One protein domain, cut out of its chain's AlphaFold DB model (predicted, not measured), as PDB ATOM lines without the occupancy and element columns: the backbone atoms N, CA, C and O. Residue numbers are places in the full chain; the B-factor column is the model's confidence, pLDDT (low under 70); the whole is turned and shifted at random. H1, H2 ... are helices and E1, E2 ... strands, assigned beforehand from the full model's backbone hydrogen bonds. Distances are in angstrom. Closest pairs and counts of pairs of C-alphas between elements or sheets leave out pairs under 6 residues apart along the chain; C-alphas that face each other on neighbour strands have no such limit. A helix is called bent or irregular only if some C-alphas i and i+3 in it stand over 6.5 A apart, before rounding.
ATOM      1  N   ILE A   2     173.834 185.723 132.190       94.75
ATOM      2  CA  ILE A   2     174.231 186.949 132.915       94.75
ATOM      3  C   ILE A   2     175.166 186.634 134.096       94.75
ATOM      4  O   ILE A   2     176.244 187.200 134.194       94.75
ATOM      5  N   GLU A   3     174.824 185.660 134.944       94.38
ATOM      6  CA  GLU A   3     175.685 185.277 136.080       94.38
ATOM      7  C   GLU A   3     177.086 184.816 135.657       94.38
ATOM      8  O   GLU A   3     178.062 185.117 136.336       94.38
ATOM      9  N   MET A   4     177.201 184.121 134.518       95.75
ATOM     10  CA  MET A   4     178.497 183.699 133.979       95.75
ATOM     11  C   MET A   4     179.310 184.895 133.482       95.75
ATOM     12  O   MET A   4     180.497 184.966 133.781       95.75
ATOM     13  N   ALA A   5     178.668 185.831 132.774       95.00
ATOM     14  CA  ALA A   5     179.292 187.075 132.324       95.00
ATOM     15  C   ALA A   5     179.901 187.841 133.505       95.00
ATOM     16  O   ALA A   5     181.084 188.171 133.492       95.00
ATOM     17  N   LYS A   6     179.147 187.966 134.601       93.12
ATOM     18  CA  LYS A   6     179.623 188.589 135.842       93.12
ATOM     19  C   LYS A   6     180.751 187.819 136.516       93.12
ATOM     20  O   LYS A   6     181.734 188.407 136.946       93.12
ATOM     21  N   TYR A   7     180.595 186.504 136.650       95.25
ATOM     22  CA  TYR A   7     181.560 185.675 137.368       95.25
ATOM     23  C   TYR A   7     182.928 185.654 136.678       95.25
ATOM     24  O   TYR A   7     183.957 185.713 137.348       95.25
ATOM     25  N   TYR A   8     182.936 185.585 135.347       96.38
ATOM     26  CA  TYR A   8     184.161 185.529 134.553       96.38
ATOM     27  C   TYR A   8     184.638 186.901 134.053       96.38
ATOM     28  O   TYR A   8     185.740 186.981 133.517       96.38
ATOM     29  N   GLY A   9     183.852 187.963 134.247       93.69
ATOM     30  CA  GLY A   9     184.219 189.336 133.897       93.69
ATOM     31  C   GLY A   9     184.238 189.612 132.392       93.69
ATOM     32  O   GLY A   9     185.193 190.211 131.909       93.69
ATOM     33  N   PHE A  10     183.223 189.152 131.653       95.00
ATOM     34  CA  PHE A  10     183.034 189.490 130.235       95.00
ATOM     35  C   PHE A  10     181.684 190.175 129.996       95.00
ATOM     36  O   PHE A  10     180.738 189.979 130.755       95.00
ATOM     37  N   ASP A  11     181.582 190.937 128.907       93.56
ATOM     38  CA  ASP A  11     180.525 191.945 128.723       93.56
ATOM     39  C   ASP A  11     179.264 191.438 128.010       93.56
ATOM     40  O   ASP A  11     178.354 192.207 127.714       93.56
ATOM     41  N   GLY A  12     179.181 190.150 127.673       95.44
ATOM     42  CA  GLY A  12     178.007 189.645 126.972       95.44
ATOM     43  C   GLY A  12     178.200 188.392 126.141       95.44
ATOM     44  O   GLY A  12     179.157 187.636 126.298       95.44
ATOM     45  N   TRP A  13     177.233 188.172 125.259       97.06
ATOM     46  CA  TRP A  13     177.138 186.967 124.446       97.06
ATOM     47  C   TRP A  13     176.934 187.290 122.972       97.06
ATOM     48  O   TRP A  13     176.270 188.256 122.606       97.06
ATOM     49  N   PHE A  14     177.466 186.421 122.121       95.88
ATOM     50  CA  PHE A  14     177.118 186.372 120.711       95.88
ATOM     51  C   PHE A  14     176.252 185.140 120.455       95.88
ATOM     52  O   PHE A  14     176.635 184.025 120.812       95.88
ATOM     53  N   VAL A  15     175.085 185.344 119.849       94.88
ATOM     54  CA  VAL A  15     174.171 184.281 119.437       94.88
ATOM     55  C   VAL A  15     174.281 184.095 117.938       94.88
ATOM     56  O   VAL A  15     173.838 184.941 117.165       94.88
ATOM     57  N   ASN A  16     174.826 182.948 117.552       93.25
ATOM     58  CA  ASN A  16     174.823 182.459 116.185       93.25
ATOM     59  C   ASN A  16     173.692 181.432 116.023       93.25
ATOM     60  O   ASN A  16     173.883 180.257 116.345       93.25
ATOM     61  N   GLU A  17     172.502 181.872 115.617       90.62
ATOM     62  CA  GLU A  17     171.363 180.971 115.439       90.62
ATOM     63  C   GLU A  17     171.363 180.365 114.027       90.62
ATOM     64  O   GLU A  17     171.058 181.028 113.038       90.62
ATOM     65  N   GLU A  18     171.720 179.085 113.959       88.12
ATOM     66  CA  GLU A  18     171.856 178.288 112.729       88.12
ATOM     67  C   GLU A  18     171.101 176.949 112.848       88.12
ATOM     68  O   GLU A  18     171.361 175.999 112.107       88.12
ATOM     69  N   ALA A  19     170.183 176.825 113.815       87.88
ATOM     70  CA  ALA A  19     169.615 175.537 114.215       87.88
ATOM     71  C   ALA A  19     168.789 174.880 113.099       87.88
ATOM     72  O   ALA A  19     168.739 173.653 113.009       87.88
ATOM     73  N   ASN A  20     168.174 175.692 112.237       86.38
ATOM     74  CA  ASN A  20     167.375 175.217 111.104       86.38
ATOM     75  C   ASN A  20     168.167 175.148 109.785       86.38
ATOM     76  O   ASN A  20     167.630 174.699 108.768       86.38
ATOM     77  N   GLY A  21     169.431 175.592 109.772       80.44
ATOM     78  CA  GLY A  21     170.194 175.799 108.542       80.44
ATOM     79  C   GLY A  21     169.387 176.580 107.494       80.44
ATOM     80  O   GLY A  21     168.709 177.553 107.812       80.44
ATOM     81  N   ALA A  22     169.404 176.101 106.246       73.44
ATOM     82  CA  ALA A  22     168.657 176.702 105.136       73.44
ATOM     83  C   ALA A  22     167.158 176.322 105.083       73.44
ATOM     84  O   ALA A  22     166.447 176.774 104.186       73.44
ATOM     85  N   PHE A  23     166.665 175.467 105.987       66.25
ATOM     86  CA  PHE A  23     165.316 174.891 105.920       66.25
ATOM     87  C   PHE A  23     164.448 175.398 107.078       66.25
ATOM     88  O   PHE A  23     164.174 174.667 108.027       66.25
ATOM     89  N   ASP A  24     164.018 176.662 107.019       65.12
ATOM     90  CA  ASP A  24     163.384 177.321 108.172       65.12
ATOM     91  C   ASP A  24     161.846 177.217 108.257       65.12
ATOM     92  O   ASP A  24     161.289 177.574 109.294       65.12
ATOM     93  N   GLN A  25     161.147 176.690 107.237       64.00
ATOM     94  CA  GLN A  25     159.678 176.855 107.153       64.00
ATOM     95  C   GLN A  25     158.819 175.622 107.431       64.00
ATOM     96  O   GLN A  25     157.687 175.780 107.880       64.00
ATOM     97  N   GLU A  26     159.295 174.402 107.174       68.75
ATOM     98  CA  GLU A  26     158.392 173.237 107.191       68.75
ATOM     99  C   GLU A  26     158.388 172.483 108.527       68.75
ATOM    100  O   GLU A  26     157.319 172.118 109.017       68.75
ATOM    101  N   GLN A  27     159.555 172.268 109.142       71.25
ATOM    102  CA  GLN A  27     159.703 171.601 110.444       71.25
ATOM    103  C   GLN A  27     160.936 172.142 111.185       71.25
ATOM    104  O   GLN A  27     161.970 171.470 111.223       71.25
ATOM    105  N   PRO A  28     160.865 173.362 111.743       82.56
ATOM    106  CA  PRO A  28     162.013 173.951 112.412       82.56
ATOM    107  C   PRO A  28     162.367 173.160 113.678       82.56
ATOM    108  O   PRO A  28     161.490 172.790 114.463       82.56
ATOM    109  N   VAL A  29     163.663 172.942 113.891       88.69
ATOM    110  CA  VAL A  29     164.220 172.445 115.159       88.69
ATOM    111  C   VAL A  29     163.981 173.473 116.266       88.69
ATOM    112  O   VAL A  29     163.667 173.107 117.397       88.69
ATOM    113  N   LEU A  30     164.091 174.759 115.923       88.69
ATOM    114  CA  LEU A  30     163.819 175.893 116.801       88.69
ATOM    115  C   LEU A  30     162.984 176.925 116.046       88.69
ATOM    116  O   LEU A  30     163.410 177.413 115.001       88.69
ATOM    117  N   LYS A  31     161.803 177.285 116.552       90.50
ATOM    118  CA  LYS A  31     161.019 178.363 115.938       90.50
ATOM    119  C   LYS A  31     161.700 179.697 116.216       90.50
ATOM    120  O   LYS A  31     162.193 179.922 117.320       90.50
ATOM    121  N   TYR A  32     161.714 180.599 115.237       88.69
ATOM    122  CA  TYR A  32     162.383 181.883 115.436       88.69
ATOM    123  C   TYR A  32     161.675 182.730 116.503       88.69
ATOM    124  O   TYR A  32     162.330 183.525 117.171       88.69
ATOM    125  N   GLU A  33     160.367 182.548 116.707       92.44
ATOM    126  CA  GLU A  33     159.621 183.193 117.790       92.44
ATOM    127  C   GLU A  33     160.157 182.792 119.170       92.44
ATOM    128  O   GLU A  33     160.333 183.656 120.025       92.44
ATOM    129  N   ASP A  34     160.514 181.518 119.361       94.88
ATOM    130  CA  ASP A  34     161.097 181.044 120.621       94.88
ATOM    131  C   ASP A  34     162.457 181.719 120.873       94.88
ATOM    132  O   ASP A  34     162.778 182.116 121.995       94.88
ATOM    133  N   MET A  35     163.260 181.907 119.819       94.62
ATOM    134  CA  MET A  35     164.530 182.625 119.927       94.62
ATOM    135  C   MET A  35     164.325 184.120 120.208       94.62
ATOM    136  O   MET A  35     165.062 184.695 121.009       94.62
ATOM    137  N   VAL A  36     163.315 184.753 119.602       95.56
ATOM    138  CA  VAL A  36     162.932 186.142 119.913       95.56
ATOM    139  C   VAL A  36     162.565 186.279 121.389       95.56
ATOM    140  O   VAL A  36     163.042 187.209 122.042       95.56
ATOM    141  N   ASP A  37     161.798 185.338 121.936       97.31
ATOM    142  CA  ASP A  37     161.434 185.331 123.354       97.31
ATOM    143  C   ASP A  37     162.660 185.161 124.260       97.31
ATOM    144  O   ASP A  37     162.760 185.832 125.289       97.31
ATOM    145  N   ILE A  38     163.622 184.315 123.878       96.38
ATOM    146  CA  ILE A  38     164.892 184.153 124.604       96.38
ATOM    147  C   ILE A  38     165.698 185.456 124.595       96.38
ATOM    148  O   ILE A  38     166.188 185.880 125.645       96.38
ATOM    149  N   LEU A  39     165.829 186.103 123.434       96.56
ATOM    150  CA  LEU A  39     166.538 187.377 123.290       96.56
ATOM    151  C   LEU A  39     165.876 188.480 124.133       96.56
ATOM    152  O   LEU A  39     166.566 189.194 124.866       96.56
ATOM    153  N   ASN A  40     164.543 188.570 124.106       96.50
ATOM    154  CA  ASN A  40     163.805 189.530 124.926       96.50
ATOM    155  C   ASN A  40     163.986 189.254 126.429       96.50
ATOM    156  O   ASN A  40     164.323 190.150 127.198       96.50
ATOM    157  N   GLN A  41     163.846 187.998 126.864       97.25
ATOM    158  CA  GLN A  41     164.048 187.634 128.271       97.25
ATOM    159  C   GLN A  41     165.473 187.935 128.747       97.25
ATOM    160  O   GLN A  41     165.651 188.427 129.864       97.25
ATOM    161  N   PHE A  42     166.484 187.661 127.917       97.06
ATOM    162  CA  PHE A  42     167.870 187.991 128.233       97.06
ATOM    163  C   PHE A  42     168.053 189.501 128.388       97.06
ATOM    164  O   PHE A  42     168.562 189.944 129.416       97.06
ATOM    165  N   THR A  43     167.627 190.292 127.400       95.12
ATOM    166  CA  THR A  43     167.827 191.750 127.404       95.12
ATOM    167  C   THR A  43     167.066 192.435 128.537       95.12
ATOM    168  O   THR A  43     167.619 193.312 129.203       95.12
ATOM    169  N   GLU A  44     165.845 191.996 128.847       96.00
ATOM    170  CA  GLU A  44     165.098 192.493 130.006       96.00
ATOM    171  C   GLU A  44     165.807 192.193 131.333       96.00
ATOM    172  O   GLU A  44     165.840 193.046 132.225       96.00
ATOM    173  N   GLN A  45     166.358 190.988 131.495       96.12
ATOM    174  CA  GLN A  45     167.094 190.623 132.706       96.12
ATOM    175  C   GLN A  45     168.429 191.362 132.806       96.12
ATOM    176  O   GLN A  45     168.767 191.848 133.883       96.12
ATOM    177  N   ALA A  46     169.159 191.490 131.699       94.88
ATOM    178  CA  ALA A  46     170.430 192.200 131.657       94.88
ATOM    179  C   ALA A  46     170.248 193.683 132.000       94.88
ATOM    180  O   ALA A  46     170.999 194.222 132.808       94.88
ATOM    181  N   LYS A  47     169.181 194.313 131.497       93.31
ATOM    182  CA  LYS A  47     168.828 195.688 131.861       93.31
ATOM    183  C   LYS A  47     168.543 195.844 133.357       93.31
ATOM    184  O   LYS A  47     169.060 196.764 133.980       93.31
ATOM    185  N   LYS A  48     167.745 194.943 133.944       95.00
ATOM    186  CA  LYS A  48     167.466 194.957 135.394       95.00
ATOM    187  C   LYS A  48     168.744 194.797 136.218       95.00
ATOM    188  O   LYS A  48     168.863 195.388 137.288       95.00
ATOM    189  N   GLU A  49     169.686 193.993 135.734       93.00
ATOM    190  CA  GLU A  49     170.963 193.790 136.412       93.00
ATOM    191  C   GLU A  49     171.885 195.011 136.289       93.00
ATOM    192  O   GLU A  49     172.462 195.423 137.298       93.00
ATOM    193  N   SER A  50     171.950 195.641 135.112       90.12
ATOM    194  CA  SER A  50     172.658 196.912 134.893       90.12
ATOM    195  C   SER A  50     172.110 198.016 135.808       90.12
ATOM    196  O   SER A  50     172.871 198.645 136.540       90.12
ATOM    197  N   GLU A  51     170.783 198.160 135.923       92.62
ATOM    198  CA  GLU A  51     170.150 199.122 136.845       92.62
ATOM    199  C   GLU A  51     170.523 198.890 138.324       92.62
ATOM    200  O   GLU A  51     170.527 199.829 139.124       92.62
ATOM    201  N   LYS A  52     170.840 197.649 138.704       92.62
ATOM    202  CA  LYS A  52     171.186 197.267 140.079       92.62
ATOM    203  C   LYS A  52     172.681 197.383 140.384       92.62
ATOM    204  O   LYS A  52     173.039 197.673 141.525       92.62
ATOM    205  N   THR A  53     173.536 197.076 139.416       91.31
ATOM    206  CA  THR A  53     174.978 196.861 139.638       91.31
ATOM    207  C   THR A  53     175.870 197.838 138.886       91.31
ATOM    208  O   THR A  53     177.000 198.056 139.311       91.31
ATOM    209  N   GLY A  54     175.359 198.459 137.822       87.94
ATOM    210  CA  GLY A  54     176.145 199.224 136.859       87.94
ATOM    211  C   GLY A  54     176.895 198.356 135.843       87.94
ATOM    212  O   GLY A  54     177.585 198.915 134.997       87.94
ATOM    213  N   ASP A  55     176.770 197.025 135.913       87.19
ATOM    214  CA  ASP A  55     177.393 196.113 134.954       87.19
ATOM    215  C   ASP A  55     176.531 196.026 133.682       87.19
ATOM    216  O   ASP A  55     175.415 195.495 133.709       87.19
ATOM    217  N   ASP A  56     177.054 196.511 132.556       90.06
ATOM    218  CA  ASP A  56     176.389 196.408 131.255       90.06
ATOM    219  C   ASP A  56     176.735 195.078 130.575       90.06
ATOM    220  O   ASP A  56     177.858 194.855 130.131       90.06
ATOM    221  N   ILE A  57     175.744 194.186 130.488       95.50
ATOM    222  CA  ILE A  57     175.873 192.872 129.845       95.50
ATOM    223  C   ILE A  57     174.984 192.846 128.604       95.50
ATOM    224  O   ILE A  57     173.765 192.943 128.710       95.50
ATOM    225  N   GLY A  58     175.586 192.681 127.431       94.62
ATOM    226  CA  GLY A  58     174.887 192.745 126.152       94.62
ATOM    227  C   GLY A  58     174.712 191.403 125.444       94.62
ATOM    228  O   GLY A  58     175.282 190.370 125.817       94.62
ATOM    229  N   ILE A  59     173.935 191.433 124.365       95.50
ATOM    230  CA  ILE A  59     173.815 190.322 123.423       95.50
ATOM    231  C   ILE A  59     173.831 190.806 121.975       95.50
ATOM    232  O   ILE A  59     173.092 191.710 121.592       95.50
ATOM    233  N   ILE A  60     174.661 190.187 121.141       95.25
ATOM    234  CA  ILE A  60     174.663 190.394 119.688       95.25
ATOM    235  C   ILE A  60     174.072 189.145 119.049       95.25
ATOM    236  O   ILE A  60     174.439 188.034 119.422       95.25
ATOM    237  N   SER A  61     173.152 189.315 118.104       95.12
ATOM    238  CA  SER A  61     172.470 188.208 117.439       95.12
ATOM    239  C   SER A  61     172.837 188.106 115.961       95.12
ATOM    240  O   SER A  61     173.273 189.068 115.328       95.12
ATOM    241  N   TYR A  62     172.663 186.911 115.424       92.88
ATOM    242  CA  TYR A  62     172.837 186.556 114.028       92.88
ATOM    243  C   TYR A  62     171.853 185.422 113.711       92.88
ATOM    244  O   TYR A  62     171.526 184.615 114.589       92.88
ATOM    245  N   THR A  63     171.391 185.352 112.466       89.31
ATOM    246  CA  THR A  63     170.640 184.203 111.942       89.31
ATOM    247  C   THR A  63     170.981 183.997 110.470       89.31
ATOM    248  O   THR A  63     171.273 184.967 109.769       89.31
ATOM    249  N   ASN A  64     170.927 182.748 110.014       85.94
ATOM    250  CA  ASN A  64     171.194 182.369 108.626       85.94
ATOM    251  C   ASN A  64     170.321 183.150 107.628       85.94
ATOM    252  O   ASN A  64     169.121 183.347 107.880       85.94
ATOM    253  N   SER A  65     170.904 183.544 106.484       83.94
ATOM    254  CA  SER A  65     170.225 184.295 105.411       83.94
ATOM    255  C   SER A  65     169.577 185.579 105.941       83.94
ATOM    256  O   SER A  65     168.465 185.977 105.566       83.94
ATOM    257  N   GLY A  66     170.223 186.141 106.958       86.81
ATOM    258  CA  GLY A  66     169.708 187.202 107.784       86.81
ATOM    259  C   GLY A  66     170.144 188.570 107.289       86.81
ATOM    260  O   GLY A  66     171.335 188.860 107.226       86.81
ATOM    261  N   THR A  67     169.180 189.446 107.006       87.06
ATOM    262  CA  THR A  67     169.420 190.791 106.473       87.06
ATOM    263  C   THR A  67     168.503 191.827 107.119       87.06
ATOM    264  O   THR A  67     167.338 191.556 107.417       87.06
ATOM    265  N   LEU A  68     169.025 193.040 107.328       87.75
ATOM    266  CA  LEU A  68     168.243 194.203 107.771       87.75
ATOM    267  C   LEU A  68     167.782 195.083 106.603       87.75
ATOM    268  O   LEU A  68     167.328 196.208 106.816       87.75
ATOM    269  N   GLU A  69     167.895 194.591 105.370       85.38
ATOM    270  CA  GLU A  69     167.404 195.294 104.197       85.38
ATOM    271  C   GLU A  69     165.878 195.446 104.190       85.38
ATOM    272  O   GLU A  69     165.103 194.598 104.648       85.38
ATOM    273  N   TYR A  70     165.456 196.557 103.597       84.06
ATOM    274  CA  TYR A  70     164.066 196.880 103.330       84.06
ATOM    275  C   TYR A  70     163.864 196.943 101.822       84.06
ATOM    276  O   TYR A  70     164.715 197.449 101.090       84.06
ATOM    277  N   ASN A  71     162.715 196.467 101.351       83.06
ATOM    278  CA  ASN A  71     162.335 196.639  99.957       83.06
ATOM    279  C   ASN A  71     161.950 198.106  99.654       83.06
ATOM    280  O   ASN A  71     161.827 198.944 100.548       83.06
ATOM    281  N   ASN A  72     161.679 198.412  98.381       84.38
ATOM    282  CA  ASN A  72     161.286 199.760  97.930       84.38
ATOM    283  C   ASN A  72     159.981 200.291  98.561       84.38
ATOM    284  O   ASN A  72     159.665 201.469  98.418       84.38
ATOM    285  N   SER A  73     159.210 199.434  99.231       88.25
ATOM    286  CA  SER A  73     157.981 199.785  99.947       88.25
ATOM    287  C   SER A  73     158.195 199.940 101.457       88.25
ATOM    288  O   SER A  73     157.218 200.008 102.198       88.25
ATOM    289  N   SER A  74     159.448 200.006 101.922       82.88
ATOM    290  CA  SER A  74     159.811 200.098 103.343       82.88
ATOM    291  C   SER A  74     159.334 198.907 104.183       82.88
ATOM    292  O   SER A  74     159.151 199.030 105.396       82.88
ATOM    293  N   THR A  75     159.173 197.738 103.564       83.50
ATOM    294  CA  THR A  75     158.894 196.479 104.264       83.50
ATOM    295  C   THR A  75     160.196 195.698 104.437       83.50
ATOM    296  O   THR A  75     160.946 195.587 103.461       83.50
ATOM    297  N   PRO A  76     160.482 195.145 105.632       85.81
ATOM    298  CA  PRO A  76     161.637 194.277 105.824       85.81
ATOM    299  C   PRO A  76     161.633 193.111 104.839       85.81
ATOM    300  O   PRO A  76     160.600 192.467 104.647       85.81
ATOM    301  N   ILE A  77     162.788 192.818 104.246       86.38
ATOM    302  CA  ILE A  77     162.958 191.617 103.418       86.38
ATOM    303  C   ILE A  77     162.961 190.366 104.307       86.38
ATOM    304  O   ILE A  77     162.418 189.333 103.923       86.38
ATOM    305  N   ASN A  78     163.498 190.478 105.527       87.38
ATOM    306  CA  ASN A  78     163.567 189.391 106.495       87.38
ATOM    307  C   ASN A  78     163.014 189.840 107.866       87.38
ATOM    308  O   ASN A  78     163.684 190.510 108.655       87.38
ATOM    309  N   ASN A  79     161.766 189.459 108.165       89.38
ATOM    310  CA  ASN A  79     161.101 189.816 109.428       89.38
ATOM    311  C   ASN A  79     161.812 189.231 110.659       89.38
ATOM    312  O   ASN A  79     161.929 189.917 111.675       89.38
ATOM    313  N   LYS A  80     162.315 187.995 110.557       89.69
ATOM    314  CA  LYS A  80     163.068 187.313 111.621       89.69
ATOM    315  C   LYS A  80     164.290 188.137 112.038       89.69
ATOM    316  O   LYS A  80     164.478 188.404 113.221       89.69
ATOM    317  N   SER A  81     165.052 188.628 111.064       90.88
ATOM    318  CA  SER A  81     166.256 189.445 111.282       90.88
ATOM    319  C   SER A  81     165.946 190.752 112.010       90.88
ATOM    320  O   SER A  81     166.612 191.107 112.978       90.88
ATOM    321  N   VAL A  82     164.870 191.436 111.609       91.38
ATOM    322  CA  VAL A  82     164.419 192.661 112.287       91.38
ATOM    323  C   VAL A  82     163.981 192.382 113.723       91.38
ATOM    324  O   VAL A  82     164.255 193.190 114.611       91.38
ATOM    325  N   LEU A  83     163.300 191.263 113.975       92.88
ATOM    326  CA  LEU A  83     162.895 190.892 115.330       92.88
ATOM    327  C   LEU A  83     164.102 190.549 116.203       92.88
ATOM    328  O   LEU A  83     164.161 191.019 117.336       92.88
ATOM    329  N   TYR A  84     165.083 189.818 115.679       93.69
ATOM    330  CA  TYR A  84     166.319 189.530 116.406       93.69
ATOM    331  C   TYR A  84     167.053 190.831 116.746       93.69
ATOM    332  O   TYR A  84     167.322 191.078 117.917       93.69
ATOM    333  N   ALA A  85     167.253 191.718 115.766       92.06
ATOM    334  CA  ALA A  85     167.929 193.001 115.960       92.06
ATOM    335  C   ALA A  85     167.230 193.936 116.956       92.06
ATOM    336  O   ALA A  85     167.882 194.714 117.653       92.06
ATOM    337  N   ARG A  86     165.896 193.885 117.039       92.75
ATOM    338  CA  ARG A  86     165.127 194.667 118.021       92.75
ATOM    339  C   ARG A  86     165.266 194.133 119.441       92.75
ATOM    340  O   ARG A  86     165.192 194.928 120.375       92.75
ATOM    341  N   ASN A  87     165.464 192.825 119.591       95.19
ATOM    342  CA  ASN A  87     165.559 192.141 120.881       95.19
ATOM    343  C   ASN A  87     167.010 191.821 121.282       95.19
ATOM    344  O   ASN A  87     167.233 191.094 122.242       95.19
ATOM    345  N   SER A  88     167.998 192.372 120.577       94.50
ATOM    346  CA  SER A  88     169.422 192.275 120.905       94.50
ATOM    347  C   SER A  88     170.092 193.650 120.856       94.50
ATOM    348  O   SER A  88     169.535 194.618 120.338       94.50
ATOM    349  N   ASP A  89     171.293 193.776 121.411       92.38
ATOM    350  CA  ASP A  89     172.083 195.017 121.418       92.38
ATOM    351  C   ASP A  89     172.791 195.280 120.094       92.38
ATOM    352  O   ASP A  89     173.014 196.433 119.724       92.38
ATOM    353  N   GLY A  90     173.061 194.217 119.343       89.50
ATOM    354  CA  GLY A  90     173.536 194.282 117.969       89.50
ATOM    355  C   GLY A  90     172.988 193.139 117.131       89.50
ATOM    356  O   GLY A  90     172.537 192.124 117.667       89.50
ATOM    357  N   TYR A  91     173.047 193.308 115.816       91.56
ATOM    358  CA  TYR A  91     172.703 192.278 114.846       91.56
ATOM    359  C   TYR A  91     173.775 192.216 113.764       91.56
ATOM    360  O   TYR A  91     174.199 193.258 113.261       91.56
ATOM    361  N   LEU A  92     174.208 191.008 113.422       89.38
ATOM    362  CA  LEU A  92     175.149 190.756 112.340       89.38
ATOM    363  C   LEU A  92     174.390 190.194 111.135       89.38
ATOM    364  O   LEU A  92     173.794 189.124 111.225       89.38
ATOM    365  N   THR A  93     174.430 190.924 110.022       85.44
ATOM    366  CA  THR A  93     173.958 190.442 108.717       85.44
ATOM    367  C   THR A  93     174.846 189.320 108.196       85.44
ATOM    368  O   THR A  93     176.056 189.320 108.435       85.44
ATOM    369  N   ASP A  94     174.230 188.371 107.497       82.62
ATOM    370  CA  ASP A  94     174.923 187.232 106.912       82.62
ATOM    371  C   ASP A  94     175.990 187.664 105.895       82.62
ATOM    372  O   ASP A  94     175.829 188.627 105.146       82.62
ATOM    373  N   PHE A  95     177.106 186.938 105.871       72.12
ATOM    374  CA  PHE A  95     178.294 187.236 105.074       72.12
ATOM    375  C   PHE A  95     178.049 187.112 103.560       72.12
ATOM    376  O   PHE A  95     178.860 187.603 102.773       72.12
ATOM    377  N   GLY A  96     176.966 186.443 103.150       66.38
ATOM    378  CA  GLY A  96     176.543 186.302 101.752       66.38
ATOM    379  C   GLY A  96     175.548 187.362 101.267       66.38
ATOM    380  O   GLY A  96     175.390 187.528 100.055       66.38
ATOM    381  N   ASP A  97     174.909 188.094 102.182       62.84
ATOM    382  CA  ASP A  97     173.963 189.152 101.841       62.84
ATOM    383  C   ASP A  97     174.725 190.472 101.658       62.84
ATOM    384  O   ASP A  97     175.334 191.011 102.579       62.84
ATOM    385  N   ASN A  98     174.696 191.016 100.436       55.69
ATOM    386  CA  ASN A  98     175.386 192.256 100.052       55.69
ATOM    387  C   ASN A  98     174.711 193.521 100.618       55.69
ATOM    388  O   ASN A  98     174.682 194.555  99.945       55.69
ATOM    389  N   ALA A  99     174.176 193.466 101.837       54.16
ATOM    390  CA  ALA A  99     173.634 194.631 102.514       54.16
ATOM    391  C   ALA A  99     174.785 195.578 102.867       54.16
ATOM    392  O   ALA A  99     175.399 195.521 103.933       54.16
ATOM    393  N   TYR A 100     175.113 196.454 101.919       48.41
ATOM    394  CA  TYR A 100     176.071 197.529 102.096       48.41
ATOM    395  C   TYR A 100     175.605 198.415 103.264       48.41
ATOM    396  O   TYR A 100     174.663 199.196 103.135       48.41
ATOM    397  N   SER A 101     176.328 198.317 104.380       49.94
ATOM    398  CA  SER A 101     176.261 199.128 105.606       49.94
ATOM    399  C   SER A 101     175.422 198.563 106.767       49.94
ATOM    400  O   SER A 101     174.270 198.923 106.997       49.94
ATOM    401  N   ASN A 102     176.098 197.805 107.639       48.66
ATOM    402  CA  ASN A 102     175.719 197.701 109.055       48.66
ATOM    403  C   ASN A 102     175.833 199.064 109.783       48.66
ATOM    404  O   ASN A 102     175.268 199.225 110.865       48.66
ATOM    405  N   GLU A 103     176.510 200.060 109.183       52.31
ATOM    406  CA  GLU A 103     176.751 201.395 109.763       52.31
ATOM    407  C   GLU A 103     175.455 202.106 110.175       52.31
ATOM    408  O   GLU A 103     175.382 202.659 111.273       52.31
ATOM    409  N   LYS A 104     174.387 202.019 109.366       49.34
ATOM    410  CA  LYS A 104     173.100 202.658 109.700       49.34
ATOM    411  C   LYS A 104     172.441 202.091 110.962       49.34
ATOM    412  O   LYS A 104     171.630 202.789 111.570       49.34
ATOM    413  N   TYR A 105     172.748 200.851 111.347       47.78
ATOM    414  CA  TYR A 105     172.148 200.206 112.520       47.78
ATOM    415  C   TYR A 105     173.059 200.279 113.753       47.78
ATOM    416  O   TYR A 105     172.571 200.550 114.853       47.78
ATOM    417  N   SER A 106     174.378 200.117 113.586       47.22
ATOM    418  CA  SER A 106     175.348 200.184 114.691       47.22
ATOM    419  C   SER A 106     175.429 201.575 115.325       47.22
ATOM    420  O   SER A 106     175.508 201.691 116.550       47.22
ATOM    421  N   GLU A 107     175.323 202.645 114.531       45.53
ATOM    422  CA  GLU A 107     175.378 204.021 115.043       45.53
ATOM    423  C   GLU A 107     174.158 204.405 115.898       45.53
ATOM    424  O   GLU A 107     174.257 205.289 116.751       45.53
ATOM    425  N   ALA A 108     173.010 203.746 115.719       43.59
ATOM    426  CA  ALA A 108     171.762 204.125 116.382       43.59
ATOM    427  C   ALA A 108     171.662 203.658 117.849       43.59
ATOM    428  O   ALA A 108     170.945 204.295 118.633       43.59
ATOM    429  N   LYS A 109     172.358 202.574 118.230       43.47
ATOM    430  CA  LYS A 109     172.375 202.047 119.609       43.47
ATOM    431  C   LYS A 109     173.635 202.439 120.385       43.47
ATOM    432  O   LYS A 109     173.502 202.931 121.502       43.47
ATOM    433  N   TRP A 110     174.825 202.323 119.789       40.34
ATOM    434  CA  TRP A 110     176.090 202.603 120.490       40.34
ATOM    435  C   TRP A 110     176.299 204.089 120.819       40.34
ATOM    436  O   TRP A 110     176.819 204.424 121.878       40.34
ATOM    437  N   ASN A 111     175.795 205.010 119.988       40.59
ATOM    438  CA  ASN A 111     175.856 206.445 120.305       40.59
ATOM    439  C   ASN A 111     174.820 206.890 121.354       40.59
ATOM    440  O   ASN A 111     174.897 208.016 121.846       40.59
ATOM    441  N   LYS A 112     173.841 206.040 121.704       38.09
ATOM    442  CA  LYS A 112     172.839 206.338 122.741       38.09
ATOM    443  C   LYS A 112     173.214 205.805 124.123       38.09
ATOM    444  O   LYS A 112     172.682 206.323 125.100       38.09
TER     445      LYS A 112
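AT A GLANCE: This is residues 2 to 112 of the 116 residues of the protein "Glyco_hydro_85" of uncultured Thermosipho sp (UniProt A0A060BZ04). A small parallel sheet of three strands has the long helix H2 and the short helix H3 laid side by side along one face. H1 sits at the end of the sheet where E1 begins, and H4 lies beside the edge strand E3, which it only grazes. The printed part has 111 residues with four named helices and three named strands in the order H1 E1 H2 E2 H3 E3 H4; the sheet runs E1 E2 E3, and the class is mixed, helices and strands. The whole is compact, with a radius of gyration of the C-alphas of 14.9 A and spans of 43 by 34 by 21 A.

HOW THE PARTS SIT: Begin at H1, residues 2 to 8, whose closest C-alpha pair with E1, residues 12 to 17, is Ala 5 and Gly 12, 6.1 A apart. E1 and E2, residues 58 to 63, are parallel at 11 degrees; look at N 15 and O 60, 2.8 A apart, within hydrogen-bond range. H2, residues 32 to 53, runs along the strands over E1 and E2, with a height over the sheet of 9.7 A. H1 and H2 are close but not clearly touching, at a steep tilt of 60 degrees; their closest C-alphas are those of Ile 2 and Ala 46, 6.6 A apart. H3, residues 79 to 86, is on the same face as H2, and H2 touches it with residues 32 to 39 alone; the closest C-alphas, of Val 36 and Tyr 84, are 5.9 A apart, at a shallow tilt of 4 degrees, the same way. H1, H2 and H3 on one face of the sheet make two layers with it. E3, residues 90 to 92, is parallel to E2 at 27 degrees, with N 61 and O 90 at 2.9 A. E1, H2, E2 and E2, H3, E3 are strand-helix-strand units, two parallel neighbour strands with a helix between, each with a right-handed crossover. H4, residues 103 to 112, only grazes the sheet with residues 105 to 110, and is apart from H1, H2 and H3. Every O i to N i+4 pair is within hydrogen-bond range in H1, H2 and H3; in H4 2 of 6 are, beside 2 of 7 O i to N i+3 pairs.

IN THESE COORDINATES: Find C-alpha 2 at (174.231, 186.949, 132.915), where H1 begins. E1 is 15.9 A long, H2 31.1 A from C-alpha 32 at (162.383, 181.883, 115.436), and E2 17.1 A. H3 is 10.7 A long, and H4 runs 14.4 A to C-alpha 112 at (172.839, 206.338, 122.741). H4 is neither bent nor irregular, but only just: C-alphas 108 and 111 are 6.1 A apart.

THE WHOLE: The two C-alphas farthest apart, of Tyr 7 and Asn 72, are 46.5 A apart, and the printed part has no cut. The long links are residues 18 to 31 and 64 to 78. Look for pLDDT under 70 at residues 23 to 26 and 96 to 112; the mean of the printed part is 83.4 and of H4 45.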